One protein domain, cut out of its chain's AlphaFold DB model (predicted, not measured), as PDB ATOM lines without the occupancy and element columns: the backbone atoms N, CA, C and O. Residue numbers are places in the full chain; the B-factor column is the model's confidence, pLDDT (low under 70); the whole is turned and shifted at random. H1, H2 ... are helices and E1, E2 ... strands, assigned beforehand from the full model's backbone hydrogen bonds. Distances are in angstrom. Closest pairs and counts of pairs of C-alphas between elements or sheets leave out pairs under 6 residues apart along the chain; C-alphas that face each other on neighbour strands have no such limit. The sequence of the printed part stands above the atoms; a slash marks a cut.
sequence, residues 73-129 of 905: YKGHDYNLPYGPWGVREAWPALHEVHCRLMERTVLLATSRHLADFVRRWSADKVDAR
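Overview. This is residues 73 to 129 of the 905 residues of the protein "Hypothetical protein" of Symbiodinium sp. CCMP2592 (UniProt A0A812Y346). A small strip of two parallel strands, E1 and E2, stands at one end of the domain; the long loop of residues 76 to 90 swings away from it, and H1 leads back toward it. After E2 the chain turns into H2, which folds back beside the strip, and residues 128 to 129 pair with E2 in parallel. The 57 printed residues run in the order E1, H1, E2, H2: two named helices and two named strands, a mixed class of helices and strands. The whole is compact and rounded, with a radius of gyration of the C-alphas of 10.0 A and spans of 26 by 23 by 17 A.

Along the chain. E1, residues 73 to 75, begins at C-alpha 73 (73.182, 146.597, 119.773). H1, residues 91 to 102, is 15.9 A from first to last C-alpha. E2, residues 106 to 109, is 9.3 A long. H2, residues 112 to 122, is 15.2 A long and ends at C-alpha 122 (87.458, 142.309, 117.051).

Arrangement. E1 and E2 are parallel neighbours at 26 degrees, with N 75 and O 108 2.9 A apart and N 108 and O 73 2.8 A apart, within hydrogen-bond range. E1, H1 and E2 form a strand-helix-strand unit, two parallel neighbour strands with a helix between, with a right-handed crossover. The closest C-alphas of E2 and H2, those of Ala 109 and Ala 115, are 5.3 A apart. E1 and H2 are only just apart, at 8.1 A. H1 and H2 are close but not clearly touching, with the C-alphas of Cys 99 and Ser 122 closest at 6.9 A; they run opposite ways at a steep tilt of 67 degrees, only just short of about perpendicular. In H1 and H2 every O i to N i+4 pair is within hydrogen-bond range.

Size, cuts and confidence. The two C-alphas farthest apart, those of Ala 90 and Arg 112, are 26.9 A apart. The printed part has no cut. The link from E1 to H1 is long, with 15 residues; those from H1 to E2 and from E2 to H2 are tight. The mean pLDDT of the printed part is 80.3, and residues 73 to 76 and 87 to 93 are under 70.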
ATOM      1  N   TYR A  73      72.527 145.304 119.543       45.44
ATOM      2  CA  TYR A  73      73.182 146.597 119.773       45.44
ATOM      3  C   TYR A  73      73.367 147.357 118.451       45.44
ATOM      4  O   TYR A  73      73.500 146.731 117.406       45.44
ATOM      5  N   LYS A  74      73.376 148.700 118.457       41.25
ATOM      6  CA  LYS A  74      73.507 149.506 117.223       41.25
ATOM      7  C   LYS A  74      74.811 150.302 117.173       41.25
ATOM      8  O   LYS A  74      74.991 151.270 117.910       41.25
ATOM      9  N   GLY A  75      75.695 149.920 116.253       53.34
ATOM     10  CA  GLY A  75      76.920 150.646 115.923       53.34
ATOM     11  C   GLY A  75      76.659 151.687 114.835       53.34
ATOM     12  O   GLY A  75      76.604 151.343 113.658       53.34
ATOM     13  N   HIS A  76      76.496 152.953 115.226       55.62
ATOM     14  CA  HIS A  76      76.188 154.057 114.302       55.62
ATOM     15  C   HIS A  76      77.408 154.842 113.791       55.62
ATOM     16  O   HIS A  76      77.248 155.694 112.920       55.62
ATOM     17  N   ASP A  77      78.599 154.600 114.343       70.62
ATOM     18  CA  ASP A  77      79.833 155.306 113.986       70.62
ATOM     19  C   ASP A  77      81.078 154.524 114.456       70.62
ATOM     20  O   ASP A  77      80.965 153.607 115.273       70.62
ATOM     21  N   TYR A  78      82.271 154.927 114.014       78.25
ATOM     22  CA  TYR A  78      83.562 154.308 114.364       78.25
ATOM     23  C   TYR A  78      84.021 154.577 115.813       78.25
ATOM     24  O   TYR A  78      85.091 154.129 116.214       78.25
ATOM     25  N   ASN A  79      83.200 155.234 116.641       75.44
ATOM     26  CA  ASN A  79      83.491 155.539 118.053       75.44
ATOM     27  C   ASN A  79      83.471 154.307 118.995       75.44
ATOM     28  O   ASN A  79      83.486 154.459 120.218       75.44
ATOM     29  N   LEU A  80      83.410 153.095 118.441       79.62
ATOM     30  CA  LEU A  80      83.528 151.817 119.148       79.62
ATOM     31  C   LEU A  80      85.009 151.515 119.488       79.62
ATOM     32  O   LEU A  80      85.905 152.114 118.890       79.62
ATOM     33  N   PRO A  81      85.325 150.579 120.405       83.12
ATOM     34  CA  PRO A  81      86.710 150.223 120.742       83.12
ATOM     35  C   PRO A  81      87.345 149.275 119.700       83.12
ATOM     36  O   PRO A  81      87.892 148.225 120.041       83.12
ATOM     37  N   TYR A  82      87.274 149.648 118.420       84.69
ATOM     38  CA  TYR A  82      87.736 148.860 117.274       84.69
ATOM     39  C   TYR A  82      88.625 149.696 116.344       84.69
ATOM     40  O   TYR A  82      88.341 150.861 116.069       84.69
ATOM     41  N   GLY A  83      89.715 149.086 115.872       87.00
ATOM     42  CA  GLY A  83      90.667 149.671 114.927       87.00
ATOM     43  C   GLY A  83      91.341 150.974 115.380       87.00
ATOM     44  O   GLY A  83      91.276 151.353 116.552       87.00
ATOM     45  N   PRO A  84      92.036 151.671 114.462       85.25
ATOM     46  CA  PRO A  84      92.723 152.924 114.766       85.25
ATOM     47  C   PRO A  84      91.769 154.111 114.948       85.25
ATOM     48  O   PRO A  84      92.114 155.056 115.662       85.25
ATOM     49  N   TRP A  85      90.583 154.073 114.339       85.12
ATOM     50  CA  TRP A  85      89.565 155.126 114.445       85.12
ATOM     51  C   TRP A  85      88.833 155.129 115.799       85.12
ATOM     52  O   TRP A  85      88.263 156.149 116.181       85.12
ATOM     53  N   GLY A  86      88.910 154.025 116.553       71.88
ATOM     54  CA  GLY A  86      88.250 153.862 117.845       71.88
ATOM     55  C   GLY A  86      88.683 154.858 118.930       71.88
ATOM     56  O   GLY A  86      89.854 155.245 119.053       71.88
ATOM     57  N   VAL A  87      87.706 155.242 119.752       63.28
ATOM     58  CA  VAL A  87      87.813 156.275 120.796       63.28
ATOM     59  C   VAL A  87      88.428 155.729 122.100       63.28
ATOM     60  O   VAL A  87      88.337 154.540 122.401       63.28
ATOM     61  N   ARG A  88      88.989 156.650 122.905       57.62
ATOM     62  CA  ARG A  88      89.579 156.483 124.254       57.62
ATOM     63  C   ARG A  88      90.941 155.778 124.343       57.62
ATOM     64  O   ARG A  88      91.341 154.961 123.519       57.62
ATOM     65  N   GLU A  89      91.654 156.139 125.410       52.12
ATOM     66  CA  GLU A  89      93.026 155.714 125.722       52.12
ATOM     67  C   GLU A  89      93.089 154.361 126.451       52.12
ATOM     68  O   GLU A  89      94.049 153.611 126.290       52.12
ATOM     69  N   ALA A  90      92.042 154.008 127.210       52.53
ATOM     70  CA  ALA A  90      91.920 152.760 127.978       52.53
ATOM     71  C   ALA A  90      91.637 151.514 127.100       52.53
ATOM     72  O   ALA A  90      90.946 150.579 127.511       52.53
ATOM     73  N   TRP A  91      92.144 151.520 125.866       61.28
ATOM     74  CA  TRP A  91      91.720 150.644 124.774       61.28
ATOM     75  C   TRP A  91      91.849 149.138 125.066       61.28
ATOM     76  O   TRP A  91      90.894 148.432 124.769       61.28
ATOM     77  N   PRO A  92      92.926 148.601 125.688       59.62
ATOM     78  CA  PRO A  92      93.039 147.154 125.915       59.62
ATOM     79  C   PRO A  92      91.943 146.583 126.826       59.62
ATOM     80  O   PRO A  92      91.402 145.521 126.534       59.62
ATOM     81  N   ALA A  93      91.592 147.300 127.898       67.62
ATOM     82  CA  ALA A  93      90.524 146.891 128.806       67.62
ATOM     83  C   ALA A  93      89.144 147.120 128.172       67.62
ATOM     84  O   ALA A  93      88.298 146.232 128.203       67.62
ATOM     85  N   LEU A  94      88.931 148.289 127.551       75.94
ATOM     86  CA  LEU A  94      87.648 148.635 126.935       75.94
ATOM     87  C   LEU A  94      87.304 147.721 125.748       75.94
ATOM     88  O   LEU A  94      86.145 147.355 125.591       75.94
ATOM     89  N   HIS A  95      88.298 147.328 124.950       82.62
ATOM     90  CA  HIS A  95      88.139 146.391 123.842       82.62
ATOM     91  C   HIS A  95      87.694 145.011 124.329       82.62
ATOM     92  O   HIS A  95      86.658 144.518 123.899       82.62
ATOM     93  N   GLU A  96      88.437 144.404 125.260       84.12
ATOM     94  CA  GLU A  96      88.137 143.044 125.720       84.12
ATOM     95  C   GLU A  96      86.814 142.987 126.501       84.12
ATOM     96  O   GLU A  96      86.043 142.045 126.334       84.12
ATOM     97  N   VAL A  97      86.492 144.029 127.280       84.50
ATOM     98  CA  VAL A  97      85.178 144.180 127.927       84.50
ATOM     99  C   VAL A  97      84.059 144.342 126.895       84.50
ATOM    100  O   VAL A  97      83.024 143.701 127.035       84.50
ATOM    101  N   HIS A  98      84.241 145.151 125.845       85.56
ATOM    102  CA  HIS A  98      83.213 145.325 124.815       85.56
ATOM    103  C   HIS A  98      83.019 144.058 123.974       85.56
ATOM    104  O   HIS A  98      81.886 143.728 123.652       85.56
ATOM    105  N   CYS A  99      84.078 143.305 123.669       88.25
ATOM    106  CA  CYS A  99      83.948 141.994 123.032       88.25
ATOM    107  C   CYS A  99      83.151 141.025 123.924       88.25
ATOM    108  O   CYS A  99      82.151 140.493 123.457       88.25
ATOM    109  N   ARG A 100      83.490 140.900 125.218       86.69
ATOM    110  CA  ARG A 100      82.740 140.060 126.178       86.69
ATOM    111  C   ARG A 100      81.270 140.453 126.316       86.69
ATOM    112  O   ARG A 100      80.397 139.594 126.323       86.69
ATOM    113  N   LEU A 101      80.979 141.753 126.381       85.06
ATOM    114  CA  LEU A 101      79.604 142.271 126.408       85.06
ATOM    115  C   LEU A 101      78.817 141.955 125.127       85.06
ATOM    116  O   LEU A 101      77.588 141.969 125.164       85.06
ATOM    117  N   MET A 102      79.507 141.686 124.015       86.50
ATOM    118  CA  MET A 102      78.899 141.422 122.713       86.50
ATOM    119  C   MET A 102      78.869 139.930 122.330       86.50
ATOM    120  O   MET A 102      78.189 139.589 121.368       86.50
ATOM    121  N   GLU A 103      79.508 139.029 123.095       83.62
ATOM    122  CA  GLU A 103      79.559 137.566 122.851       83.62
ATOM    123  C   GLU A 103      78.177 136.902 122.680       83.62
ATOM    124  O   GLU A 103      78.070 135.830 122.088       83.62
ATOM    125  N   ARG A 104      77.115 137.522 123.210       82.31
ATOM    126  CA  ARG A 104      75.723 137.039 123.141       82.31
ATOM    127  C   ARG A 104      74.771 138.032 122.464       82.31
ATOM    128  O   ARG A 104      73.572 138.018 122.733       82.31
ATOM    129  N   THR A 105      75.293 138.931 121.629       86.94
ATOM    130  CA  THR A 105      74.500 139.974 120.958       86.94
ATOM    131  C   THR A 105      74.903 140.142 119.502       86.94
ATOM    132  O   THR A 105      76.079 140.027 119.167       86.94
ATOM    133  N   VAL A 106      73.951 140.525 118.654       84.88
ATOM    134  CA  VAL A 106      74.253 140.943 117.279       84.88
ATOM    135  C   VAL A 106      74.492 142.454 117.253       84.88
ATOM    136  O   VAL A 106      73.644 143.235 117.698       84.88
ATOM    137  N   LEU A 107      75.635 142.886 116.710       85.81
ATOM    138  CA  LEU A 107      75.959 144.302 116.527       85.81
ATOM    139  C   LEU A 107      75.498 144.764 115.141       85.81
ATOM    140  O   LEU A 107      76.124 144.501 114.118       85.81
ATOM    141  N   LEU A 108      74.388 145.489 115.096       86.44
ATOM    142  CA  LEU A 108      73.829 146.054 113.876       86.44
ATOM    143  C   LEU A 108      74.615 147.311 113.475       86.44
ATOM    144  O   LEU A 108      74.520 148.354 114.128       86.44
ATOM    145  N   ALA A 109      75.402 147.200 112.406       86.12
ATOM    146  CA  ALA A 109      76.239 148.259 111.847       86.12
ATOM    147  C   ALA A 109      75.578 148.910 110.620       86.12
ATOM    148  O   ALA A 109      74.931 148.242 109.816       86.12
ATOM    149  N   THR A 110      75.763 150.220 110.449       85.50
ATOM    150  CA  THR A 110      75.035 151.023 109.442       85.50
ATOM    151  C   THR A 110      75.472 150.824 107.990       85.50
ATOM    152  O   THR A 110      74.847 151.384 107.094       85.50
ATOM    153  N   SER A 111      76.543 150.068 107.755       88.50
ATOM    154  CA  SER A 111      77.121 149.771 106.441       88.50
ATOM    155  C   SER A 111      77.898 148.453 106.485       88.50
ATOM    156  O   SER A 111      78.261 147.975 107.567       88.50
ATOM    157  N   ARG A 112      78.169 147.863 105.316       91.56
ATOM    158  CA  ARG A 112      79.019 146.675 105.175       91.56
ATOM    159  C   ARG A 112      80.444 146.970 105.618       91.56
ATOM    160  O   ARG A 112      80.978 146.212 106.422       91.56
ATOM    161  N   HIS A 113      81.004 148.114 105.217       93.00
ATOM    162  CA  HIS A 113      82.341 148.510 105.658       93.00
ATOM    163  C   HIS A 113      82.447 148.598 107.188       93.00
ATOM    164  O   HIS A 113      83.417 148.100 107.755       93.00
ATOM    165  N   LEU A 114      81.451 149.168 107.880       90.81
ATOM    166  CA  LEU A 114      81.478 149.233 109.346       90.81
ATOM    167  C   LEU A 114      81.304 147.846 109.996       90.81
ATOM    168  O   LEU A 114      81.974 147.569 110.989       90.81
ATOM    169  N   ALA A 115      80.468 146.961 109.441       91.69
ATOM    170  CA  ALA A 115      80.349 145.583 109.932       91.69
ATOM    171  C   ALA A 115      81.680 144.818 109.801       91.69
ATOM    172  O   ALA A 115      82.157 144.228 110.770       91.69
ATOM    173  N   ASP A 116      82.311 144.886 108.628       93.94
ATOM    174  CA  ASP A 116      83.567 144.191 108.339       93.94
ATOM    175  C   ASP A 116      84.761 144.805 109.083       93.94
ATOM    176  O   ASP A 116      85.665 144.082 109.499       93.94
ATOM    177  N   PHE A 117      84.743 146.117 109.338       92.38
ATOM    178  CA  PHE A 117      85.682 146.787 110.238       92.38
ATOM    179  C   PHE A 117      85.552 146.260 111.677       92.38
ATOM    180  O   PHE A 117      86.563 145.916 112.288       92.38
ATOM    181  N   VAL A 118      84.331 146.141 112.220       90.69
ATOM    182  CA  VAL A 118      84.114 145.605 113.581       90.69
ATOM    183  C   VAL A 118      84.544 144.138 113.681       90.69
ATOM    184  O   VAL A 118      85.243 143.788 114.630       90.69
ATOM    185  N   ARG A 119      84.211 143.292 112.698       92.38
ATOM    186  CA  ARG A 119      84.671 141.890 112.613       92.38
ATOM    187  C   ARG A 119      86.200 141.790 112.627       92.38
ATOM    188  O   ARG A 119      86.784 141.296 113.592       92.38
ATOM    189  N   ARG A 120      86.849 142.398 111.624       91.38
ATOM    190  CA  ARG A 120      88.313 142.459 111.443       91.38
ATOM    191  C   ARG A 120      89.031 142.897 112.716       91.38
ATOM    192  O   ARG A 120      89.982 142.254 113.150       91.38
ATOM    193  N   TRP A 121      88.582 143.995 113.321       89.81
ATOM    194  CA  TRP A 121      89.250 144.588 114.478       89.81
ATOM    195  C   TRP A 121      88.803 144.025 115.834       89.81
ATOM    196  O   TRP A 121      89.419 144.381 116.836       89.81
ATOM    197  N   SER A 122      87.793 143.147 115.884       89.62
ATOM    198  CA  SER A 122      87.458 142.309 117.051       89.62
ATOM    199  C   SER A 122      88.066 140.903 116.991       89.62
ATOM    200  O   SER A 122      87.908 140.148 117.948       89.62
ATOM    201  N   ALA A 123      88.770 140.563 115.901       90.44
ATOM    202  CA  ALA A 123      89.187 139.196 115.575       90.44
ATOM    203  C   ALA A 123      87.996 138.217 115.611       90.44
ATOM    204  O   ALA A 123      88.054 137.171 116.255       90.44
ATOM    205  N   ASP A 124      86.891 138.635 114.984       90.88
ATOM    206  CA  ASP A 124      85.621 137.908 114.859       90.88
ATOM    207  C   ASP A 124      84.942 137.510 116.189       90.88
ATOM    208  O   ASP A 124      83.964 136.766 116.194       90.88
ATOM    209  N   LYS A 125      85.374 138.086 117.325       90.38
ATOM    210  CA  LYS A 125      84.702 137.948 118.635       90.38
ATOM    211  C   LYS A 125      83.294 138.559 118.681       90.38
ATOM    212  O   LYS A 125      82.580 138.344 119.655       90.38
ATOM    213  N   VAL A 126      82.914 139.370 117.690       89.94
ATOM    214  CA  VAL A 126      81.630 140.083 117.653       89.94
ATOM    215  C   VAL A 126      80.914 139.844 116.332       89.94
ATOM    216  O   VAL A 126      81.402 140.236 115.270       89.94
ATOM    217  N   ASP A 127      79.708 139.279 116.416       91.00
ATOM    218  CA  ASP A 127      78.784 139.126 115.291       91.00
ATOM    219  C   ASP A 127      78.189 140.485 114.894       91.00
ATOM    220  O   ASP A 127      77.059 140.848 115.232       91.00
ATOM    221  N   ALA A 128      78.995 141.281 114.191       90.75
ATOM    222  CA  ALA A 128      78.508 142.469 113.518       90.75
ATOM    223  C   ALA A 128      77.769 142.079 112.230       90.75
ATOM    224  O   ALA A 128      78.263 141.270 111.442       90.75
ATOM    225  N   ARG A 129      76.603 142.681 111.978       88.75
ATOM    226  CA  ARG A 129      75.788 142.470 110.769       88.75
ATOM    227  C   ARG A 129      75.293 143.799 110.209       88.75
ATOM    228  O   ARG A 129      75.138 144.774 110.939       88.75
TER     229      ARG A 129